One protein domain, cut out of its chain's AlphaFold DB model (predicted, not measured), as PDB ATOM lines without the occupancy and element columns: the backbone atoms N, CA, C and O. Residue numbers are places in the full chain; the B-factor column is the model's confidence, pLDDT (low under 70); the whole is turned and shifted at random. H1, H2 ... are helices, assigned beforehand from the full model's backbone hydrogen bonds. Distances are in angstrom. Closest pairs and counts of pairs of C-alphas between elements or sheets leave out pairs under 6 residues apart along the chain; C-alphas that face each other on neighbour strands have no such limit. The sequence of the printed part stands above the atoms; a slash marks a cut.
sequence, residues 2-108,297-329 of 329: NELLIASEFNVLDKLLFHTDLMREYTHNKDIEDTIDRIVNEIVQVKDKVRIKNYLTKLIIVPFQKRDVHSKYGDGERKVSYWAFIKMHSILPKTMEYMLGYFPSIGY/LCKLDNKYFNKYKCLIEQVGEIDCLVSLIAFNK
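Overview. This is residues 2 to 108 and 297 to 329 of the 329 residues of an uncharacterized protein of viral metagenome (UniProt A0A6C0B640). Helices H1 to H5 run up and down in a bundle, each against the one before it, with H3 in the middle; the H1 and H2 hairpin covers one side of H3 and H4, and H5 lies on the other side. H7 and the short H6 pack on H3, and H8 packs on its residues 49 to 57. The printed part has 140 residues with eight named helices, H1 to H8 in chain order, and no named strand: the class is all helix. It is compact, with a radius of gyration of the C-alphas of 14.4 A and spans of 42 by 29 by 25 A.

Arrangement. H1, residues 2 to 18, touches H2, residues 25 to 45, in a hairpin at a shallow tilt of 17 degrees, closest at the C-alphas of Glu 9 and Ile 39, 5.9 A. The hub, H3, residues 49 to 67, has a kink of 27 degrees near residue 61. H3 touches H4, residues 78 to 91, closest at the C-alphas of Pro 63 and Ser 81, 4.2 A. H4 touches H5, residues 93 to 106, closest at the C-alphas of His 89 and Met 96, 5.3 A. H3 also touches H6, residues 297 to 300, H7, residues 303 to 313, and H8, residues 317 to 327; its closest C-alphas to H8 are Lys 49 and Val 322, 6.3 A. H1 and H5 are apart. Every O i to N i+4 pair is within hydrogen-bond range in H1 and H8, against 15 of 17 in H2, 13 of 15 in H3, 9 of 10 in H4, 5 of 10 in H5 and 5 of 7 in H7; H6 is too short for one.

Along the chain. H1 begins at C-alpha 2 (50.714, -8.993, 0.569), and H8 ends at C-alpha 327 (55.421, -1.901, -17.085). From first to last C-alpha H2 measures 31.5 A, H3 28.4 A and H1 24.2 A.

Size, cuts and confidence. Residues 109 to 296 are not printed, and C-alphas 108 and 297 are 25.4 A apart across the cut. Of the links printed whole, none is long. Residues 16 to 27 have pLDDT under 70.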
ATOM      1  N   ASN A   2      51.289  -8.251   1.709       79.06
ATOM      2  CA  ASN A   2      50.714  -8.993   0.569       79.06
ATOM      3  C   ASN A   2      50.980 -10.509   0.593       79.06
ATOM      4  O   ASN A   2      50.101 -11.278   0.246       79.06
ATOM      5  N   GLU A   3      52.143 -10.981   1.053       80.00
ATOM      6  CA  GLU A   3      52.428 -12.431   1.077       80.00
ATOM      7  C   GLU A   3      51.587 -13.209   2.089       80.00
ATOM      8  O   GLU A   3      51.157 -14.325   1.804       80.00
ATOM      9  N   LEU A   4      51.315 -12.611   3.252       80.25
ATOM     10  CA  LEU A   4      50.407 -13.194   4.239       80.25
ATOM     11  C   LEU A   4      48.976 -13.225   3.695       80.25
ATOM     12  O   LEU A   4      48.257 -14.188   3.940       80.25
ATOM     13  N   LEU A   5      48.590 -12.210   2.914       79.62
ATOM     14  CA  LEU A   5      47.280 -12.146   2.274       79.62
ATOM     15  C   LEU A   5      47.149 -13.165   1.132       79.62
ATOM     16  O   LEU A   5      46.164 -13.889   1.087       79.62
ATOM     17  N   ILE A   6      48.174 -13.330   0.290       79.44
ATOM     18  CA  ILE A   6      48.228 -14.395  -0.725       79.44
ATOM     19  C   ILE A   6      48.114 -15.763  -0.048       79.44
ATOM     20  O   ILE A   6      47.297 -16.584  -0.454       79.44
ATOM     21  N   ALA A   7      48.892 -16.015   1.009       81.12
ATOM     22  CA  ALA A   7      48.812 -17.276   1.741       81.12
ATOM     23  C   ALA A   7      47.427 -17.505   2.365       81.12
ATOM     24  O   ALA A   7      46.894 -18.612   2.291       81.12
ATOM     25  N   SER A   8      46.825 -16.451   2.919       78.94
ATOM     26  CA  SER A   8      45.445 -16.450   3.407       78.94
ATOM     27  C   SER A   8      44.450 -16.820   2.305       78.94
ATOM     28  O   SER A   8      43.671 -17.751   2.485       78.94
ATOM     29  N   GLU A   9      44.499 -16.169   1.142       79.88
ATOM     30  CA  GLU A   9      43.568 -16.439   0.041       79.88
ATOM     31  C   GLU A   9      43.772 -17.835  -0.569       79.88
ATOM     32  O   GLU A   9      42.798 -18.500  -0.911       79.88
ATOM     33  N   PHE A  10      45.005 -18.354  -0.630       82.81
ATOM     34  CA  PHE A  10      45.244 -19.757  -1.000       82.81
ATOM     35  C   PHE A  10      44.612 -20.733   0.001       82.81
ATOM     36  O   PHE A  10      44.118 -21.783  -0.408       82.81
ATOM     37  N   ASN A  11      44.592 -20.398   1.294       81.12
ATOM     38  CA  ASN A  11      43.896 -21.198   2.302       81.12
ATOM     39  C   ASN A  11      42.371 -21.074   2.177       81.12
ATOM     40  O   ASN A  11      41.669 -22.064   2.375       81.12
ATOM     41  N   VAL A  12      41.848 -19.888   1.842       78.62
ATOM     42  CA  VAL A  12      40.418 -19.697   1.534       78.62
ATOM     43  C   VAL A  12      40.031 -20.540   0.328       78.62
ATOM     44  O   VAL A  12      39.040 -21.263   0.399       78.62
ATOM     45  N   LEU A  13      40.844 -20.514  -0.732       77.56
ATOM     46  CA  LEU A  13      40.666 -21.382  -1.884       77.56
ATOM     47  C   LEU A  13      40.658 -22.837  -1.421       77.56
ATOM     48  O   LEU A  13      39.650 -23.495  -1.606       77.56
ATOM     49  N   ASP A  14      41.688 -23.325  -0.725       78.12
ATOM     50  CA  ASP A  14      41.736 -24.725  -0.270       78.12
ATOM     51  C   ASP A  14      40.484 -25.148   0.519       78.12
ATOM     52  O   ASP A  14      39.930 -26.216   0.264       78.12
ATOM     53  N   LYS A  15      39.976 -24.276   1.403       76.56
ATOM     54  CA  LYS A  15      38.739 -24.503   2.168       76.56
ATOM     55  C   LYS A  15      37.495 -24.552   1.285       76.56
ATOM     56  O   LYS A  15      36.694 -25.473   1.428       76.56
ATOM     57  N   LEU A  16      37.328 -23.597   0.366       69.31
ATOM     58  CA  LEU A  16      36.241 -23.633  -0.618       69.31
ATOM     59  C   LEU A  16      36.328 -24.913  -1.449       69.31
ATOM     60  O   LEU A  16      35.330 -25.572  -1.702       69.31
ATOM     61  N   LEU A  17      37.539 -25.323  -1.809       66.56
ATOM     62  CA  LEU A  17      37.776 -26.516  -2.603       66.56
ATOM     63  C   LEU A  17      37.522 -27.829  -1.840       66.56
ATOM     64  O   LEU A  17      37.401 -28.860  -2.491       66.56
ATOM     65  N   PHE A  18      37.415 -27.803  -0.508       65.38
ATOM     66  CA  PHE A  18      37.117 -28.973   0.332       65.38
ATOM     67  C   PHE A  18      35.623 -29.099   0.700       65.38
ATOM     68  O   PHE A  18      35.157 -30.175   1.064       65.38
ATOM     69  N   HIS A  19      34.844 -28.014   0.605       59.09
ATOM     70  CA  HIS A  19      33.443 -27.964   1.053       59.09
ATOM     71  C   HIS A  19      32.395 -28.074  -0.074       59.09
ATOM     72  O   HIS A  19      31.202 -27.860   0.166       59.09
ATOM     73  N   THR A  20      32.792 -28.485  -1.284       52.56
ATOM     74  CA  THR A  20      31.887 -28.607  -2.444       52.56
ATOM     75  C   THR A  20      30.731 -29.589  -2.273       52.56
ATOM     76  O   THR A  20      29.725 -29.454  -2.968       52.56
ATOM     77  N   ASP A  21      30.834 -30.561  -1.364       47.62
ATOM     78  CA  ASP A  21      29.807 -31.596  -1.193       47.62
ATOM     79  C   ASP A  21      28.573 -31.136  -0.388       47.62
ATOM     80  O   ASP A  21      27.554 -31.825  -0.394       47.62
ATOM     81  N   LEU A  22      28.621 -29.967   0.272       47.34
ATOM     82  CA  LEU A  22      27.578 -29.509   1.209       47.34
ATOM     83  C   LEU A  22      26.762 -28.285   0.743       47.34
ATOM     84  O   LEU A  22      25.776 -27.936   1.390       47.34
ATOM     85  N   MET A  23      27.121 -27.636  -0.370       46.38
ATOM     86  CA  MET A  23      26.523 -26.359  -0.804       46.38
ATOM     87  C   MET A  23      25.796 -26.452  -2.158       46.38
ATOM     88  O   MET A  23      26.098 -27.295  -3.001       46.38
ATOM     89  N   ARG A  24      24.824 -25.553  -2.392       51.50
ATOM     90  CA  ARG A  24      24.094 -25.443  -3.672       51.50
ATOM     91  C   ARG A  24      25.078 -25.140  -4.816       51.50
ATOM     92  O   ARG A  24      25.865 -24.205  -4.732       51.50
ATOM     93  N   GLU A  25      24.994 -25.901  -5.910       57.56
ATOM     94  CA  GLU A  25      26.036 -25.974  -6.956       57.56
ATOM     95  C   GLU A  25      26.394 -24.649  -7.660       57.56
ATOM     96  O   GLU A  25      27.480 -24.551  -8.225       57.56
ATOM     97  N   TYR A  26      25.506 -23.648  -7.686       58.44
ATOM     98  CA  TYR A  26      25.735 -22.409  -8.446       58.44
ATOM     99  C   TYR A  26      26.575 -21.372  -7.689       58.44
ATOM    100  O   TYR A  26      27.497 -20.804  -8.270       58.44
ATOM    101  N   THR A  27      26.293 -21.146  -6.401       61.00
ATOM    102  CA  THR A  27      27.026 -20.161  -5.582       61.00
ATOM    103  C   THR A  27      28.499 -20.543  -5.474       61.00
ATOM    104  O   THR A  27      29.375 -19.713  -5.683       61.00
ATOM    105  N   HIS A  28      28.761 -21.841  -5.336       75.19
ATOM    106  CA  HIS A  28      30.104 -22.370  -5.159       75.19
ATOM    107  C   HIS A  28      31.046 -22.120  -6.353       75.19
ATOM    108  O   HIS A  28      32.248 -21.929  -6.168       75.19
ATOM    109  N   ASN A  29      30.547 -22.139  -7.593       83.06
ATOM    110  CA  ASN A  29      31.421 -21.942  -8.758       83.06
ATOM    111  C   ASN A  29      31.892 -20.491  -8.836       83.06
ATOM    112  O   ASN A  29      33.069 -20.238  -9.082       83.06
ATOM    113  N   LYS A  30      30.980 -19.555  -8.550       85.12
ATOM    114  CA  LYS A  30      31.296 -18.134  -8.470       85.12
ATOM    115  C   LYS A  30      32.287 -17.853  -7.339       85.12
ATOM    116  O   LYS A  30      33.256 -17.146  -7.564       85.12
ATOM    117  N   ASP A  31      32.122 -18.493  -6.181       86.06
ATOM    118  CA  ASP A  31      33.060 -18.342  -5.062       86.06
ATOM    119  C   ASP A  31      34.490 -18.783  -5.435       86.06
ATOM    120  O   ASP A  31      35.463 -18.143  -5.031       86.06
ATOM    121  N   ILE A  32      34.643 -19.847  -6.239       88.19
ATOM    122  CA  ILE A  32      35.953 -20.279  -6.764       88.19
ATOM    123  C   ILE A  32      36.538 -19.213  -7.694       88.19
ATOM    124  O   ILE A  32      37.707 -18.855  -7.553       88.19
ATOM    125  N   GLU A  33      35.742 -18.714  -8.642       90.75
ATOM    126  CA  GLU A  33      36.177 -17.695  -9.601       90.75
ATOM    127  C   GLU A  33      36.593 -16.397  -8.897       90.75
ATOM    128  O   GLU A  33      37.702 -15.912  -9.132       90.75
ATOM    129  N   ASP A  34      35.756 -15.903  -7.981       90.38
ATOM    130  CA  ASP A  34      35.993 -14.692  -7.194       90.38
ATOM    131  C   ASP A  34      37.242 -14.845  -6.310       90.38
ATOM    132  O   ASP A  34      38.016 -13.905  -6.138       90.38
ATOM    133  N   THR A  35      37.481 -16.039  -5.757       89.56
ATOM    134  CA  THR A  35      38.683 -16.310  -4.951       89.56
ATOM    135  C   THR A  35      39.947 -16.324  -5.800       89.56
ATOM    136  O   THR A  35      40.957 -15.755  -5.397       89.56
ATOM    137  N   ILE A  36      39.904 -16.920  -6.993       93.25
ATOM    138  CA  ILE A  36      41.036 -16.870  -7.926       93.25
ATOM    139  C   ILE A  36      41.319 -15.424  -8.348       93.25
ATOM    140  O   ILE A  36      42.485 -15.037  -8.380       93.25
ATOM    141  N   ASP A  37      40.290 -14.610  -8.603       93.81
ATOM    142  CA  ASP A  37      40.469 -13.185  -8.911       93.81
ATOM    143  C   ASP A  37      41.136 -12.427  -7.767       93.81
ATOM    144  O   ASP A  37      42.087 -11.686  -8.006       93.81
ATOM    145  N   ARG A  38      40.702 -12.644  -6.517       91.94
ATOM    146  CA  ARG A  38      41.363 -12.045  -5.348       91.94
ATOM    147  C   ARG A  38      42.827 -12.465  -5.255       91.94
ATOM    148  O   ARG A  38      43.686 -11.600  -5.130       91.94
ATOM    149  N   ILE A  39      43.133 -13.756  -5.405       90.75
ATOM    150  CA  ILE A  39      44.520 -14.246  -5.397       90.75
ATOM    151  C   ILE A  39      45.348 -13.554  -6.483       90.75
ATOM    152  O   ILE A  39      46.453 -13.092  -6.213       90.75
ATOM    153  N   VAL A  40      44.833 -13.472  -7.711       94.06
ATOM    154  CA  VAL A  40      45.537 -12.834  -8.832       94.06
ATOM    155  C   VAL A  40      45.751 -11.350  -8.558       94.06
ATOM    156  O   VAL A  40      46.868 -10.868  -8.731       94.06
ATOM    157  N   ASN A  41      44.727 -10.649  -8.066       92.38
ATOM    158  CA  ASN A  41      44.814  -9.241  -7.694       92.38
ATOM    159  C   ASN A  41      45.898  -9.001  -6.637       92.38
ATOM    160  O   ASN A  41      46.681  -8.067  -6.776       92.38
ATOM    161  N   GLU A  42      46.024  -9.878  -5.641       91.81
ATOM    162  CA  GLU A  42      47.086  -9.786  -4.636       91.81
ATOM    163  C   GLU A  42      48.474 -10.116  -5.197       91.81
ATOM    164  O   GLU A  42      49.460  -9.433  -4.900       91.81
ATOM    165  N   ILE A  43      48.563 -11.126  -6.065       91.75
ATOM    166  CA  ILE A  43      49.806 -11.491  -6.749       91.75
ATOM    167  C   ILE A  43      50.323 -10.315  -7.581       91.75
ATOM    168  O   ILE A  43      51.515 -10.005  -7.510       91.75
ATOM    169  N   VAL A  44      49.460  -9.618  -8.332       91.38
ATOM    170  CA  VAL A  44      49.906  -8.484  -9.155       91.38
ATOM    171  C   VAL A  44      50.379  -7.297  -8.317       91.38
ATOM    172  O   VAL A  44      51.159  -6.495  -8.825       91.38
ATOM    173  N   GLN A  45      50.019  -7.197  -7.031       91.00
ATOM    174  CA  GLN A  45      50.559  -6.164  -6.135       91.00
ATOM    175  C   GLN A  45      51.992  -6.455  -5.656       91.00
ATOM    176  O   GLN A  45      52.686  -5.541  -5.205       91.00
ATOM    177  N   VAL A  46      52.498  -7.686  -5.788       90.94
ATOM    178  CA  VAL A  46      53.873  -8.042  -5.391       90.94
ATOM    179  C   VAL A  46      54.901  -7.275  -6.239       90.94
ATOM    180  O   VAL A  46      54.717  -7.085  -7.439       90.94
ATOM    181  N   LYS A  47      55.983  -6.776  -5.623       89.69
ATOM    182  CA  LYS A  47      57.028  -5.998  -6.326       89.69
ATOM    183  C   LYS A  47      58.022  -6.876  -7.092       89.69
ATOM    184  O   LYS A  47      58.500  -6.491  -8.153       89.69
ATOM    185  N   ASP A  48      58.334  -8.048  -6.551       92.00
ATOM    186  CA  ASP A  48      59.334  -8.962  -7.102       92.00
ATOM    187  C   ASP A  48      58.741  -9.835  -8.224       92.00
ATOM    188  O   ASP A  48      57.894 -10.696  -7.973       92.00
ATOM    189  N   LYS A  49      59.230  -9.644  -9.457       92.00
ATOM    190  CA  LYS A  49      58.820 -10.400 -10.655       92.00
ATOM    191  C   LYS A  49      58.973 -11.912 -10.485       92.00
ATOM    192  O   LYS A  49      58.118 -12.666 -10.951       92.00
ATOM    193  N   VAL A  50      60.034 -12.358  -9.810       92.50
ATOM    194  CA  VAL A  50      60.307 -13.785  -9.587       92.50
ATOM    195  C   VAL A  50      59.235 -14.380  -8.677       92.50
ATOM    196  O   VAL A  50      58.716 -15.465  -8.949       92.50
ATOM    197  N   ARG A  51      58.828 -13.640  -7.640       90.56
ATOM    198  CA  ARG A  51      57.737 -14.051  -6.746       90.56
ATOM    199  C   ARG A  51      56.386 -14.062  -7.452       90.56
ATOM    200  O   ARG A  51      55.660 -15.039  -7.294       90.56
ATOM    201  N   ILE A  52      56.071 -13.048  -8.267       91.75
ATOM    202  CA  ILE A  52      54.839 -13.030  -9.082       91.75
ATOM    203  C   ILE A  52      54.767 -14.297  -9.941       91.75
ATOM    204  O   ILE A  52      53.780 -15.032  -9.879       91.75
ATOM    205  N   LYS A  53      55.837 -14.586 -10.696       94.00
ATOM    206  CA  LYS A  53      55.932 -15.784 -11.540       94.00
ATOM    207  C   LYS A  53      55.718 -17.058 -10.724       94.00
ATOM    208  O   LYS A  53      54.917 -17.900 -11.117       94.00
ATOM    209  N   ASN A  54      56.378 -17.185  -9.572       92.75
ATOM    210  CA  ASN A  54      56.235 -18.351  -8.702       92.75
ATOM    211  C   ASN A  54      54.783 -18.554  -8.228       92.75
ATOM    212  O   ASN A  54      54.251 -19.659  -8.332       92.75
ATOM    213  N   TYR A  55      54.112 -17.500  -7.752       93.75
ATOM    214  CA  TYR A  55      52.727 -17.609  -7.285       93.75
ATOM    215  C   TYR A  55      51.741 -17.926  -8.415       93.75
ATOM    216  O   TYR A  55      50.872 -18.778  -8.228       93.75
ATOM    217  N   LEU A  56      51.900 -17.321  -9.598       94.94
ATOM    218  CA  LEU A  56      51.081 -17.656 -10.770       94.94
ATOM    219  C   LEU A  56      51.271 -19.115 -11.187       94.94
ATOM    220  O   LEU A  56      50.292 -19.826 -11.401       94.94
ATOM    221  N   THR A  57      52.516 -19.595 -11.232       95.75
ATOM    222  CA  THR A  57      52.818 -21.001 -11.524       95.75
ATOM    223  C   THR A  57      52.138 -21.935 -10.524       95.75
ATOM    224  O   THR A  57      51.529 -22.925 -10.925       95.75
ATOM    225  N   LYS A  58      52.174 -21.616  -9.222       94.75
ATOM    226  CA  LYS A  58      51.462 -22.390  -8.193       94.75
ATOM    227  C   LYS A  58      49.954 -22.403  -8.435       94.75
ATOM    228  O   LYS A  58      49.348 -23.470  -8.395       94.75
ATOM    229  N   LEU A  59      49.359 -21.254  -8.752       95.19
ATOM    230  CA  LEU A  59      47.927 -21.143  -9.022       95.19
ATOM    231  C   LEU A  59      47.494 -21.965 -10.252       95.19
ATOM    232  O   LEU A  59      46.462 -22.632 -10.212       95.19
ATOM    233  N   ILE A  60      48.316 -22.015 -11.305       96.62
ATOM    234  CA  ILE A  60      48.091 -22.861 -12.496       96.62
ATOM    235  C   ILE A  60      48.108 -24.355 -12.161       96.62
ATOM    236  O   ILE A  60      47.429 -25.138 -12.821       96.62
ATOM    237  N   ILE A  61      48.877 -24.769 -11.151       96.19
ATOM    238  CA  ILE A  61      48.979 -26.175 -10.740       96.19
ATOM    239  C   ILE A  61      47.748 -26.615  -9.932       96.19
ATOM    240  O   ILE A  61      47.402 -27.796  -9.970       96.19
ATOM    241  N   VAL A  62      47.041 -25.694  -9.262       93.88
ATOM    242  CA  VAL A  62      45.874 -26.010  -8.411       93.88
ATOM    243  C   VAL A  62      44.829 -26.887  -9.123       93.88
ATOM    244  O   VAL A  62      44.499 -27.938  -8.575       93.88
ATOM    245  N   PRO A  63      44.348 -26.578 -10.347       95.06
ATOM    246  CA  PRO A  63      43.419 -27.455 -11.065       95.06
ATOM    247  C   PRO A  63      43.916 -28.895 -11.243       95.06
ATOM    248  O   PRO A  63      43.112 -29.827 -11.236       95.06
ATOM    249  N   PHE A  64      45.225 -29.095 -11.401       94.94
ATOM    250  CA  PHE A  64      45.831 -30.409 -11.623       94.94
ATOM    251  C   PHE A  64      45.987 -31.175 -10.316       94.94
ATOM    252  O   PHE A  64      45.637 -32.350 -10.268       94.94
ATOM    253  N   GLN A  65      46.438 -30.506  -9.253       92.38
ATOM    254  CA  GLN A  65      46.482 -31.088  -7.914       92.38
ATOM    255  C   GLN A  65      45.080 -31.519  -7.474       92.38
ATOM    256  O   GLN A  65      44.877 -32.664  -7.084       92.38
ATOM    257  N   LYS A  66      44.084 -30.647  -7.644       90.19
ATOM    258  CA  LYS A  66      42.705 -30.964  -7.277       90.19
ATOM    259  C   LYS A  66      42.141 -32.098  -8.109       90.19
ATOM    260  O   LYS A  66      41.405 -32.918  -7.582       90.19
ATOM    261  N   ARG A  67      42.500 -32.200  -9.392       92.69
ATOM    262  CA  ARG A  67      41.995 -33.287 -10.232       92.69
ATOM    263  C   ARG A  67      42.642 -34.626  -9.944       92.69
ATOM    264  O   ARG A  67      41.943 -35.623 -10.078       92.69
ATOM    265  N   ASP A  68      43.941 -34.672  -9.696       92.06
ATOM    266  CA  ASP A  68      44.722 -35.906  -9.751       92.06
ATOM    267  C   ASP A  68      44.122 -37.011  -8.857       92.06
ATOM    268  O   ASP A  68      43.880 -36.807  -7.675       92.06
ATOM    269  N   VAL A  69      43.810 -38.165  -9.460       88.50
ATOM    270  CA  VAL A  69      43.258 -39.352  -8.766       88.50
ATOM    271  C   VAL A  69      44.244 -40.512  -8.707       88.50
ATOM    272  O   VAL A  69      43.921 -41.561  -8.150       88.50
ATOM    273  N   HIS A  70      45.411 -40.360  -9.331       84.12
ATOM    274  CA  HIS A  70      46.404 -41.425  -9.455       84.12
ATOM    275  C   HIS A  70      47.566 -41.230  -8.486       84.12
ATOM    276  O   HIS A  70      48.224 -42.204  -8.123       84.12
ATOM    277  N   SER A  71      47.825 -39.996  -8.047       85.88
ATOM    278  CA  SER A  71      48.854 -39.707  -7.049       85.88
ATOM    279  C   SER A  71      48.297 -39.557  -5.636       85.88
ATOM    280  O   SER A  71      47.148 -39.187  -5.421       85.88
ATOM    281  N   LYS A  72      49.164 -39.782  -4.643       82.88
ATOM    282  CA  LYS A  72      48.862 -39.540  -3.223       82.88
ATOM    283  C   LYS A  72      48.765 -38.054  -2.844       82.88
ATOM    284  O   LYS A  72      48.477 -37.757  -1.692       82.88
ATOM    285  N   TYR A  73      49.088 -37.157  -3.775       84.06
ATOM    286  CA  TYR A  73      49.105 -35.705  -3.572       84.06
ATOM    287  C   TYR A  73      47.906 -35.010  -4.226       84.06
ATOM    288  O   TYR A  73      47.761 -33.792  -4.106       84.06
ATOM    289  N   GLY A  74      47.092 -35.772  -4.957       85.50
ATOM    290  CA  GLY A  74      45.878 -35.292  -5.584       85.50
ATOM    291  C   GLY A  74      44.642 -35.529  -4.727       85.50
ATOM    292  O   GLY A  74      44.586 -36.499  -3.970       85.50
ATOM    293  N   ASP A  75      43.655 -34.650  -4.879       84.12
ATOM    294  CA  ASP A  75      42.425 -34.697  -4.075       84.12
ATOM    295  C   ASP A  75      41.275 -35.425  -4.797       84.12
ATOM    296  O   ASP A  75      40.349 -35.928  -4.172       84.12
ATOM    297  N   GLY A  76      41.327 -35.527  -6.129       86.06
ATOM    298  CA  GLY A  76      40.268 -36.141  -6.936       86.06
ATOM    299  C   GLY A  76      39.000 -35.292  -7.131       86.06
ATOM    300  O   GLY A  76      38.012 -35.782  -7.694       86.06
ATOM    301  N   GLU A  77      39.043 -34.015  -6.753       87.69
ATOM    302  CA  GLU A  77      37.961 -33.032  -6.805       87.69
ATOM    303  C   GLU A  77      37.724 -32.479  -8.217       87.69
ATOM    304  O   GLU A  77      38.305 -31.491  -8.680       87.69
ATOM    305  N   ARG A  78      36.822 -33.142  -8.948       90.12
ATOM    306  CA  ARG A  78      36.598 -32.889 -10.383       90.12
ATOM    307  C   ARG A  78      35.974 -31.532 -10.673       90.12
ATOM    308  O   ARG A  78      36.472 -30.812 -11.530       90.12
ATOM    309  N   LYS A  79      34.857 -31.208 -10.011       87.38
ATOM    310  CA  LYS A  79      34.101 -29.974 -10.293       87.38
ATOM    311  C   LYS A  79      34.966 -28.752 -10.007       87.38
ATOM    312  O   LYS A  79      35.104 -27.893 -10.870       87.38
ATOM    313  N   VAL A  80      35.603 -28.754  -8.839       87.38
ATOM    314  CA  VAL A  80      36.605 -27.773  -8.419       87.38
ATOM    315  C   VAL A  80      37.676 -27.573  -9.481       87.38
ATOM    316  O   VAL A  80      37.894 -26.450  -9.932       87.38
ATOM    317  N   SER A  81      38.319 -28.666  -9.902       93.75
ATOM    318  CA  SER A  81      39.372 -28.606 -10.908       93.75
ATOM    319  C   SER A  81      38.892 -27.928 -12.188       93.75
ATOM    320  O   SER A  81      39.602 -27.092 -12.737       93.75
ATOM    321  N   TYR A  82      37.682 -28.247 -12.654       95.31
ATOM    322  CA  TYR A  82      37.166 -27.702 -13.906       95.31
ATOM    323  C   TYR A  82      36.923 -26.200 -13.838       95.31
ATOM    324  O   TYR A  82      37.331 -25.488 -14.751       95.31
ATOM    325  N   TRP A  83      36.308 -25.710 -12.763       94.19
ATOM    326  CA  TRP A  83      36.061 -24.277 -12.598       94.19
ATOM    327  C   TRP A  83      37.357 -23.497 -12.402       94.19
ATOM    328  O   TRP A  83      37.574 -22.502 -13.090       94.19
ATOM    329  N   ALA A  84      38.272 -24.010 -11.576       94.44
ATOM    330  CA  ALA A  84      39.594 -23.415 -11.426       94.44
ATOM    331  C   ALA A  84      40.364 -23.401 -12.761       94.44
ATOM    332  O   ALA A  84      40.980 -22.398 -13.111       94.44
ATOM    333  N   PHE A  85      40.282 -24.476 -13.551       97.44
ATOM    334  CA  PHE A  85      40.902 -24.547 -14.875       97.44
ATOM    335  C   PHE A  85      40.326 -23.502 -15.838       97.44
ATOM    336  O   PHE A  85      41.087 -22.804 -16.502       97.44
ATOM    337  N   ILE A  86      38.995 -23.387 -15.921       97.38
ATOM    338  CA  ILE A  86      38.314 -22.429 -16.809       97.38
ATOM    339  C   ILE A  86      38.665 -20.999 -16.410       97.38
ATOM    340  O   ILE A  86      38.988 -20.180 -17.273       97.38
ATOM    341  N   LYS A  87      38.676 -20.713 -15.106       96.44
ATOM    342  CA  LYS A  87      39.063 -19.402 -14.604       96.44
ATOM    343  C   LYS A  87      40.507 -19.077 -14.962       96.44
ATOM    344  O   LYS A  87      40.761 -18.033 -15.552       96.44
ATOM    345  N   MET A  88      41.441 -19.995 -14.725       97.38
ATOM    346  CA  MET A  88      42.832 -19.798 -15.135       97.38
ATOM    347  C   MET A  88      42.989 -19.673 -16.654       97.38
ATOM    348  O   MET A  88      43.834 -18.912 -17.112       97.38
ATOM    349  N   HIS A  89      42.161 -20.353 -17.454       98.12
ATOM    350  CA  HIS A  89      42.171 -20.215 -18.918       98.12
ATOM    351  C   HIS A  89      41.713 -18.826 -19.373       98.12
ATOM    352  O   HIS A  89      42.216 -18.325 -20.374       98.12
ATOM    353  N   SER A  90      40.832 -18.162 -18.618       97.00
ATOM    354  CA  SER A  90      40.469 -16.765 -18.887       97.00
ATOM    355  C   SER A  90      41.623 -15.772 -18.685       97.00
ATOM    356  O   SER A  90      41.588 -14.695 -19.274       97.00
ATOM    357  N   ILE A  91      42.649 -16.150 -17.909       96.00
ATOM    358  CA  ILE A  91      43.805 -15.304 -17.561       96.00
ATOM    359  C   ILE A  91      45.035 -15.674 -18.410       96.00
ATOM    360  O   ILE A  91      45.708 -14.797 -18.943       96.00
ATOM    361  N   LEU A  92      45.326 -16.972 -18.547       97.19
ATOM    362  CA  LEU A  92      46.494 -17.533 -19.240       97.19
ATOM    363  C   LEU A  92      46.055 -18.606 -20.257       97.19
ATOM    364  O   LEU A  92      46.260 -19.810 -20.042       97.19
ATOM    365  N   PRO A  93      45.380 -18.218 -21.354       97.62
ATOM    366  CA  PRO A  93      44.757 -19.171 -22.263       97.62
ATOM    367  C   PRO A  93      45.763 -20.092 -22.958       97.62
ATOM    368  O   PRO A  93      45.465 -21.274 -23.134       97.62
ATOM    369  N   LYS A  94      46.953 -19.607 -23.353       97.69
ATOM    370  CA  LYS A  94      47.957 -20.454 -24.028       97.69
ATOM    371  C   LYS A  94      48.518 -21.500 -23.069       97.69
ATOM    372  O   LYS A  94      48.567 -22.678 -23.431       97.69
ATOM    373  N   THR A  95      48.892 -21.102 -21.854       97.88
ATOM    374  CA  THR A  95      49.435 -22.021 -20.850       97.88
ATOM    375  C   THR A  95      48.396 -23.056 -20.456       97.88
ATOM    376  O   THR A  95      48.696 -24.248 -20.472       97.88
ATOM    377  N   MET A  96      47.153 -22.655 -20.187       98.25
ATOM    378  CA  MET A  96      46.122 -23.618 -19.800       98.25
ATOM    379  C   MET A  96      45.752 -24.573 -20.943       98.25
ATOM    380  O   MET A  96      45.566 -25.763 -20.697       98.25
ATOM    381  N   GLU A  97      45.718 -24.121 -22.200       98.12
ATOM    382  CA  GLU A  97      45.501 -25.001 -23.362       98.12
ATOM    383  C   GLU A  97      46.616 -26.028 -23.558       98.12
ATOM    384  O   GLU A  97      46.339 -27.168 -23.939       98.12
ATOM    385  N   TYR A  98      47.868 -25.642 -23.308       97.19
ATOM    386  CA  TYR A  98      48.993 -26.573 -23.302       97.19
ATOM    387  C   TYR A  98      48.833 -27.599 -22.173       97.19
ATOM    388  O   TYR A  98      48.876 -28.812 -22.397       97.19
ATOM    389  N   MET A  99      48.530 -27.112 -20.970       97.12
ATOM    390  CA  MET A  99      48.387 -27.931 -19.774       97.12
ATOM    391  C   MET A  99      47.167 -28.871 -19.822       97.12
ATOM    392  O   MET A  99      47.197 -29.948 -19.226       97.12
ATOM    393  N   LEU A 100      46.120 -28.544 -20.588       97.12
ATOM    394  CA  LEU A 100      44.959 -29.418 -20.814       97.12
ATOM    395  C   LEU A 100      45.360 -30.818 -21.311       97.12
ATOM    396  O   LEU A 100      44.698 -31.800 -20.974       97.12
ATOM    397  N   GLY A 101      46.473 -30.917 -22.050       95.06
ATOM    398  CA  GLY A 101      47.054 -32.173 -22.531       95.06
ATOM    399  C   GLY A 101      47.286 -33.224 -21.442       95.06
ATOM    400  O   GLY A 101      47.253 -34.420 -21.724       95.06
ATOM    401  N   TYR A 102      47.455 -32.793 -20.190       94.12
ATOM    402  CA  TYR A 102      47.752 -33.659 -19.052       94.12
ATOM    403  C   TYR A 102      46.510 -34.150 -18.302       94.12
ATOM    404  O   TYR A 102      46.621 -35.076 -17.505       94.12
ATOM    405  N   PHE A 103      45.315 -33.604 -18.561       93.19
ATOM    406  CA  PHE A 103      44.087 -34.053 -17.887       93.19
ATOM    407  C   PHE A 103      43.836 -35.562 -18.024       93.19
ATOM    408  O   PHE A 103      43.569 -36.207 -17.009       93.19
ATOM    409  N   PRO A 104      43.964 -36.175 -19.220       94.25
ATOM    410  CA  PRO A 104      43.759 -37.612 -19.361       94.25
ATOM    411  C   PRO A 104      44.724 -38.472 -18.535       94.25
ATOM    412  O   PRO A 104      44.344 -39.584 -18.179       94.25
ATOM    413  N   SER A 105      45.937 -37.985 -18.227       91.69
ATOM    414  CA  SER A 105      46.954 -38.752 -17.495       91.69
ATOM    415  C   SER A 105      46.840 -38.634 -15.977       91.69
ATOM    416  O   SER A 105      47.139 -39.601 -15.287       91.69
ATOM    417  N   ILE A 106      46.368 -37.500 -15.448       92.44
ATOM    418  CA  ILE A 106      46.056 -37.345 -14.009       92.44
ATOM    419  C   ILE A 106      44.622 -37.743 -13.654       92.44
ATOM    420  O   ILE A 106      44.268 -37.918 -12.491       92.44
ATOM    421  N   GLY A 107      43.779 -37.858 -14.670       92.25
ATOM    422  CA  GLY A 107      42.370 -38.156 -14.554       92.25
ATOM    423  C   GLY A 107      41.973 -39.243 -15.534       92.25
ATOM    424  O   GLY A 107      42.432 -40.380 -15.436       92.25
ATOM    425  N   TYR A 108      41.049 -38.916 -16.433       93.06
ATOM    426  CA  TYR A 108      40.671 -39.776 -17.550       93.06
ATOM    427  C   TYR A 108      40.050 -38.957 -18.689       93.06
ATOM    428  O   TYR A 108      39.575 -37.841 -18.512       93.06
ATOM    429  N   LEU A 297      49.596 -24.002  -0.427       82.62
ATOM    430  CA  LEU A 297      50.886 -23.491  -0.900       82.62
ATOM    431  C   LEU A 297      52.045 -24.446  -0.600       82.62
ATOM    432  O   LEU A 297      52.867 -24.681  -1.486       82.62
ATOM    433  N   CYS A 298      52.089 -25.027   0.602       83.31
ATOM    434  CA  CYS A 298      53.103 -26.017   0.972       83.31
ATOM    435  C   CYS A 298      52.963 -27.299   0.140       83.31
ATOM    436  O   CYS A 298      53.962 -27.860  -0.311       83.31
ATOM    437  N   LYS A 299      51.724 -27.737  -0.121       84.62
ATOM    438  CA  LYS A 299      51.435 -28.890  -0.988       84.62
ATOM    439  C   LYS A 299      52.032 -28.700  -2.388       84.62
ATOM    440  O   LYS A 299      52.634 -29.636  -2.919       84.62
ATOM    441  N   LEU A 300      51.924 -27.494  -2.949       86.31
ATOM    442  CA  LEU A 300      52.395 -27.135  -4.297       86.31
ATOM    443  C   LEU A 300      53.924 -26.975  -4.416       86.31
ATOM    444  O   LEU A 300      54.457 -26.954  -5.530       86.31
ATOM    445  N   ASP A 301      54.646 -26.897  -3.298       86.62
ATOM    446  CA  ASP A 301      56.116 -26.916  -3.282       86.62
ATOM    447  C   ASP A 301      56.704 -28.329  -3.339       86.62
ATOM    448  O   ASP A 301      57.908 -28.499  -3.536       86.62
ATOM    449  N   ASN A 302      55.861 -29.363  -3.258       87.94
ATOM    450  CA  ASN A 302      56.308 -30.739  -3.397       87.94
ATOM    451  C   ASN A 302      56.960 -30.985  -4.771       87.94
ATOM    452  O   ASN A 302      56.408 -30.626  -5.815       87.94
ATOM    453  N   LYS A 303      58.095 -31.702  -4.774       87.88
ATOM    454  CA  LYS A 303      58.836 -32.092  -5.988       87.88
ATOM    455  C   LYS A 303      57.979 -32.791  -7.049       87.88
ATOM    456  O   LYS A 303      58.296 -32.716  -8.232       87.88
ATOM    457  N   TYR A 304      56.887 -33.440  -6.640       85.81
ATOM    458  CA  TYR A 304      55.898 -34.042  -7.533       85.81
ATOM    459  C   TYR A 304      55.375 -33.056  -8.587       85.81
ATOM    460  O   TYR A 304      55.174 -33.429  -9.744       85.81
ATOM    461  N   PHE A 305      55.211 -31.784  -8.212       89.12
ATOM    462  CA  PHE A 305      54.691 -30.751  -9.100       89.12
ATOM    463  C   PHE A 305      55.765 -30.057  -9.948       89.12
ATOM    464  O   PHE A 305      55.413 -29.284 -10.838       89.12
ATOM    465  N   ASN A 306      57.056 -30.362  -9.764       90.12
ATOM    466  CA  ASN A 306      58.140 -29.739 -10.539       90.12
ATOM    467  C   ASN A 306      58.001 -29.989 -12.043       90.12
ATOM    468  O   ASN A 306      58.267 -29.088 -12.832       90.12
ATOM    469  N   LYS A 307      57.489 -31.163 -12.444       90.62
ATOM    470  CA  LYS A 307      57.202 -31.447 -13.859       90.62
ATOM    471  C   LYS A 307      56.257 -30.403 -14.466       90.62
ATOM    472  O   LYS A 307      56.488 -29.954 -15.577       90.62
ATOM    473  N   TYR A 308      55.228 -29.977 -13.727       92.50
ATOM    474  CA  TYR A 308      54.289 -28.961 -14.202       92.50
ATOM    475  C   TYR A 308      54.937 -27.583 -14.249       92.50
ATOM    476  O   TYR A 308      54.699 -26.858 -15.204       92.50
ATOM    477  N   LYS A 309      55.793 -27.245 -13.276       92.69
ATOM    478  CA  LYS A 309      56.547 -25.982 -13.281       92.69
ATOM    479  C   LYS A 309      57.382 -25.843 -14.562       92.69
ATOM    480  O   LYS A 309      57.219 -24.859 -15.273       92.69
ATOM    481  N   CYS A 310      58.155 -26.871 -14.922       91.31
ATOM    482  CA  CYS A 310      58.954 -26.861 -16.155       91.31
ATOM    483  C   CYS A 310      58.087 -26.733 -17.420       91.31
ATOM    484  O   CYS A 310      58.434 -26.008 -18.346       91.31
ATOM    485  N   LEU A 311      56.947 -27.423 -17.463       91.94
ATOM    486  CA  LEU A 311      56.009 -27.367 -18.590       91.94
ATOM    487  C   LEU A 311      55.370 -25.984 -18.756       91.94
ATOM    488  O   LEU A 311      55.206 -25.499 -19.870       91.94
ATOM    489  N   ILE A 312      55.027 -25.344 -17.642       93.94
ATOM    490  CA  ILE A 312      54.466 -23.993 -17.615       93.94
ATOM    491  C   ILE A 312      55.488 -22.976 -18.139       93.94
ATOM    492  O   ILE A 312      55.133 -22.099 -18.929       93.94
ATOM    493  N   GLU A 313      56.754 -23.111 -17.741       91.94
ATOM    494  CA  GLU A 313      57.845 -22.230 -18.170       91.94
ATOM    495  C   GLU A 313      58.101 -22.294 -19.680       91.94
ATOM    496  O   GLU A 313      58.378 -21.265 -20.289       91.94
ATOM    497  N   GLN A 314      57.921 -23.459 -20.311       92.62
ATOM    498  CA  GLN A 314      58.105 -23.625 -21.759       92.62
ATOM    499  C   GLN A 314      57.135 -22.790 -22.609       92.62
ATOM    500  O   GLN A 314      57.430 -22.508 -23.769       92.62
ATOM    501  N   VAL A 315      55.978 -22.396 -22.066       94.56
ATOM    502  CA  VAL A 315      54.970 -21.628 -22.818       94.56
ATOM    503  C   VAL A 315      55.307 -20.133 -22.868       94.56
ATOM    504  O   VAL A 315      54.899 -19.445 -23.804       94.56
ATOM    505  N   GLY A 316      56.016 -19.608 -21.864       92.62
ATOM    506  CA  GLY A 316      56.427 -18.199 -21.785       92.62
ATOM    507  C   GLY A 316      55.307 -17.167 -21.555       92.62
ATOM    508  O   GLY A 316      55.600 -15.993 -21.347       92.62
ATOM    509  N   GLU A 317      54.023 -17.556 -21.540       95.06
ATOM    510  CA  GLU A 317      52.892 -16.617 -21.374       95.06
ATOM    511  C   GLU A 317      52.929 -15.885 -20.020       95.06
ATOM    512  O   GLU A 317      52.603 -14.700 -19.945       95.06
ATOM    513  N   ILE A 318      53.400 -16.561 -18.965       93.06
ATOM    514  CA  ILE A 318      53.578 -15.944 -17.644       93.06
ATOM    515  C   ILE A 318      54.630 -14.839 -17.694       93.06
ATOM    516  O   ILE A 318      54.419 -13.784 -17.106       93.06
ATOM    517  N   ASP A 319      55.739 -15.045 -18.405       93.12
ATOM    518  CA  ASP A 319      56.806 -14.045 -18.496       93.12
ATOM    519  C   ASP A 319      56.318 -12.775 -19.204       93.12
ATOM    520  O   ASP A 319      56.638 -11.660 -18.778       93.12
ATOM    521  N   CYS A 320      55.463 -12.924 -20.223       91.94
ATOM    522  CA  CYS A 320      54.782 -11.798 -20.862       91.94
ATOM    523  C   CYS A 320      53.854 -11.060 -19.884       91.94
ATOM    524  O   CYS A 320      53.921  -9.835 -19.792       91.94
ATOM    525  N   LEU A 321      53.021 -11.788 -19.128       91.31
ATOM    526  CA  LEU A 321      52.101 -11.190 -18.155       91.31
ATOM    527  C   LEU A 321      52.855 -10.448 -17.040       91.31
ATOM    528  O   LEU A 321      52.525  -9.309 -16.723       91.31
ATOM    529  N   VAL A 322      53.902 -11.059 -16.483       91.81
ATOM    530  CA  VAL A 322      54.756 -10.455 -15.446       91.81
ATOM    531  C   VAL A 322      55.443  -9.191 -15.963       91.81
ATOM    532  O   VAL A 322      55.540  -8.199 -15.239       91.81
ATOM    533  N   SER A 323      55.894  -9.199 -17.218       91.00
ATOM    534  CA  SER A 323      56.505  -8.024 -17.849       91.00
ATOM    535  C   SER A 323      55.502  -6.886 -18.036       91.00
ATOM    536  O   SER A 323      55.836  -5.741 -17.745       91.00
ATOM    537  N   LEU A 324      54.265  -7.197 -18.438       89.88
ATOM    538  CA  LEU A 324      53.187  -6.218 -18.581       89.88
ATOM    539  C   LEU A 324      52.787  -5.605 -17.231       89.88
ATOM    540  O   LEU A 324      52.654  -4.390 -17.122       89.88
ATOM    541  N   ILE A 325      52.649  -6.433 -16.187       88.38
ATOM    542  CA  ILE A 325      52.366  -5.967 -14.819       88.38
ATOM    543  C   ILE A 325      53.451  -4.999 -14.348       88.38
ATOM    544  O   ILE A 325      53.144  -3.987 -13.731       88.38
ATOM    545  N   ALA A 326      54.715  -5.309 -14.636       86.12
ATOM    546  CA  ALA A 326      55.834  -4.468 -14.239       86.12
ATOM    547  C   ALA A 326      55.940  -3.161 -15.031       86.12
ATOM    548  O   ALA A 326      56.498  -2.212 -14.505       86.12
ATOM    549  N   PHE A 327      55.452  -3.120 -16.273       86.81
ATOM    550  CA  PHE A 327      55.421  -1.901 -17.085       86.81
ATOM    551  C   PHE A 327      54.328  -0.922 -16.628       86.81
ATOM    552  O   PHE A 327      54.493   0.284 -16.744       86.81
ATOM    553  N   ASN A 328      53.216  -1.443 -16.102       84.50
ATOM    554  CA  ASN A 328      52.087  -0.638 -15.629       84.50
ATOM    555  C   ASN A 328      52.250  -0.120 -14.184       84.50
ATOM    556  O   ASN A 328      51.322   0.497 -13.659       84.50
ATOM    557  N   LYS A 329      53.379  -0.410 -13.530       82.88
ATOM    558  CA  LYS A 329      53.757   0.105 -12.207       82.88
ATOM    559  C   LYS A 329      54.845   1.147 -12.365       82.88
ATOM    560  O   LYS A 329      54.790   2.135 -11.604       82.88
TER     561      LYS A 329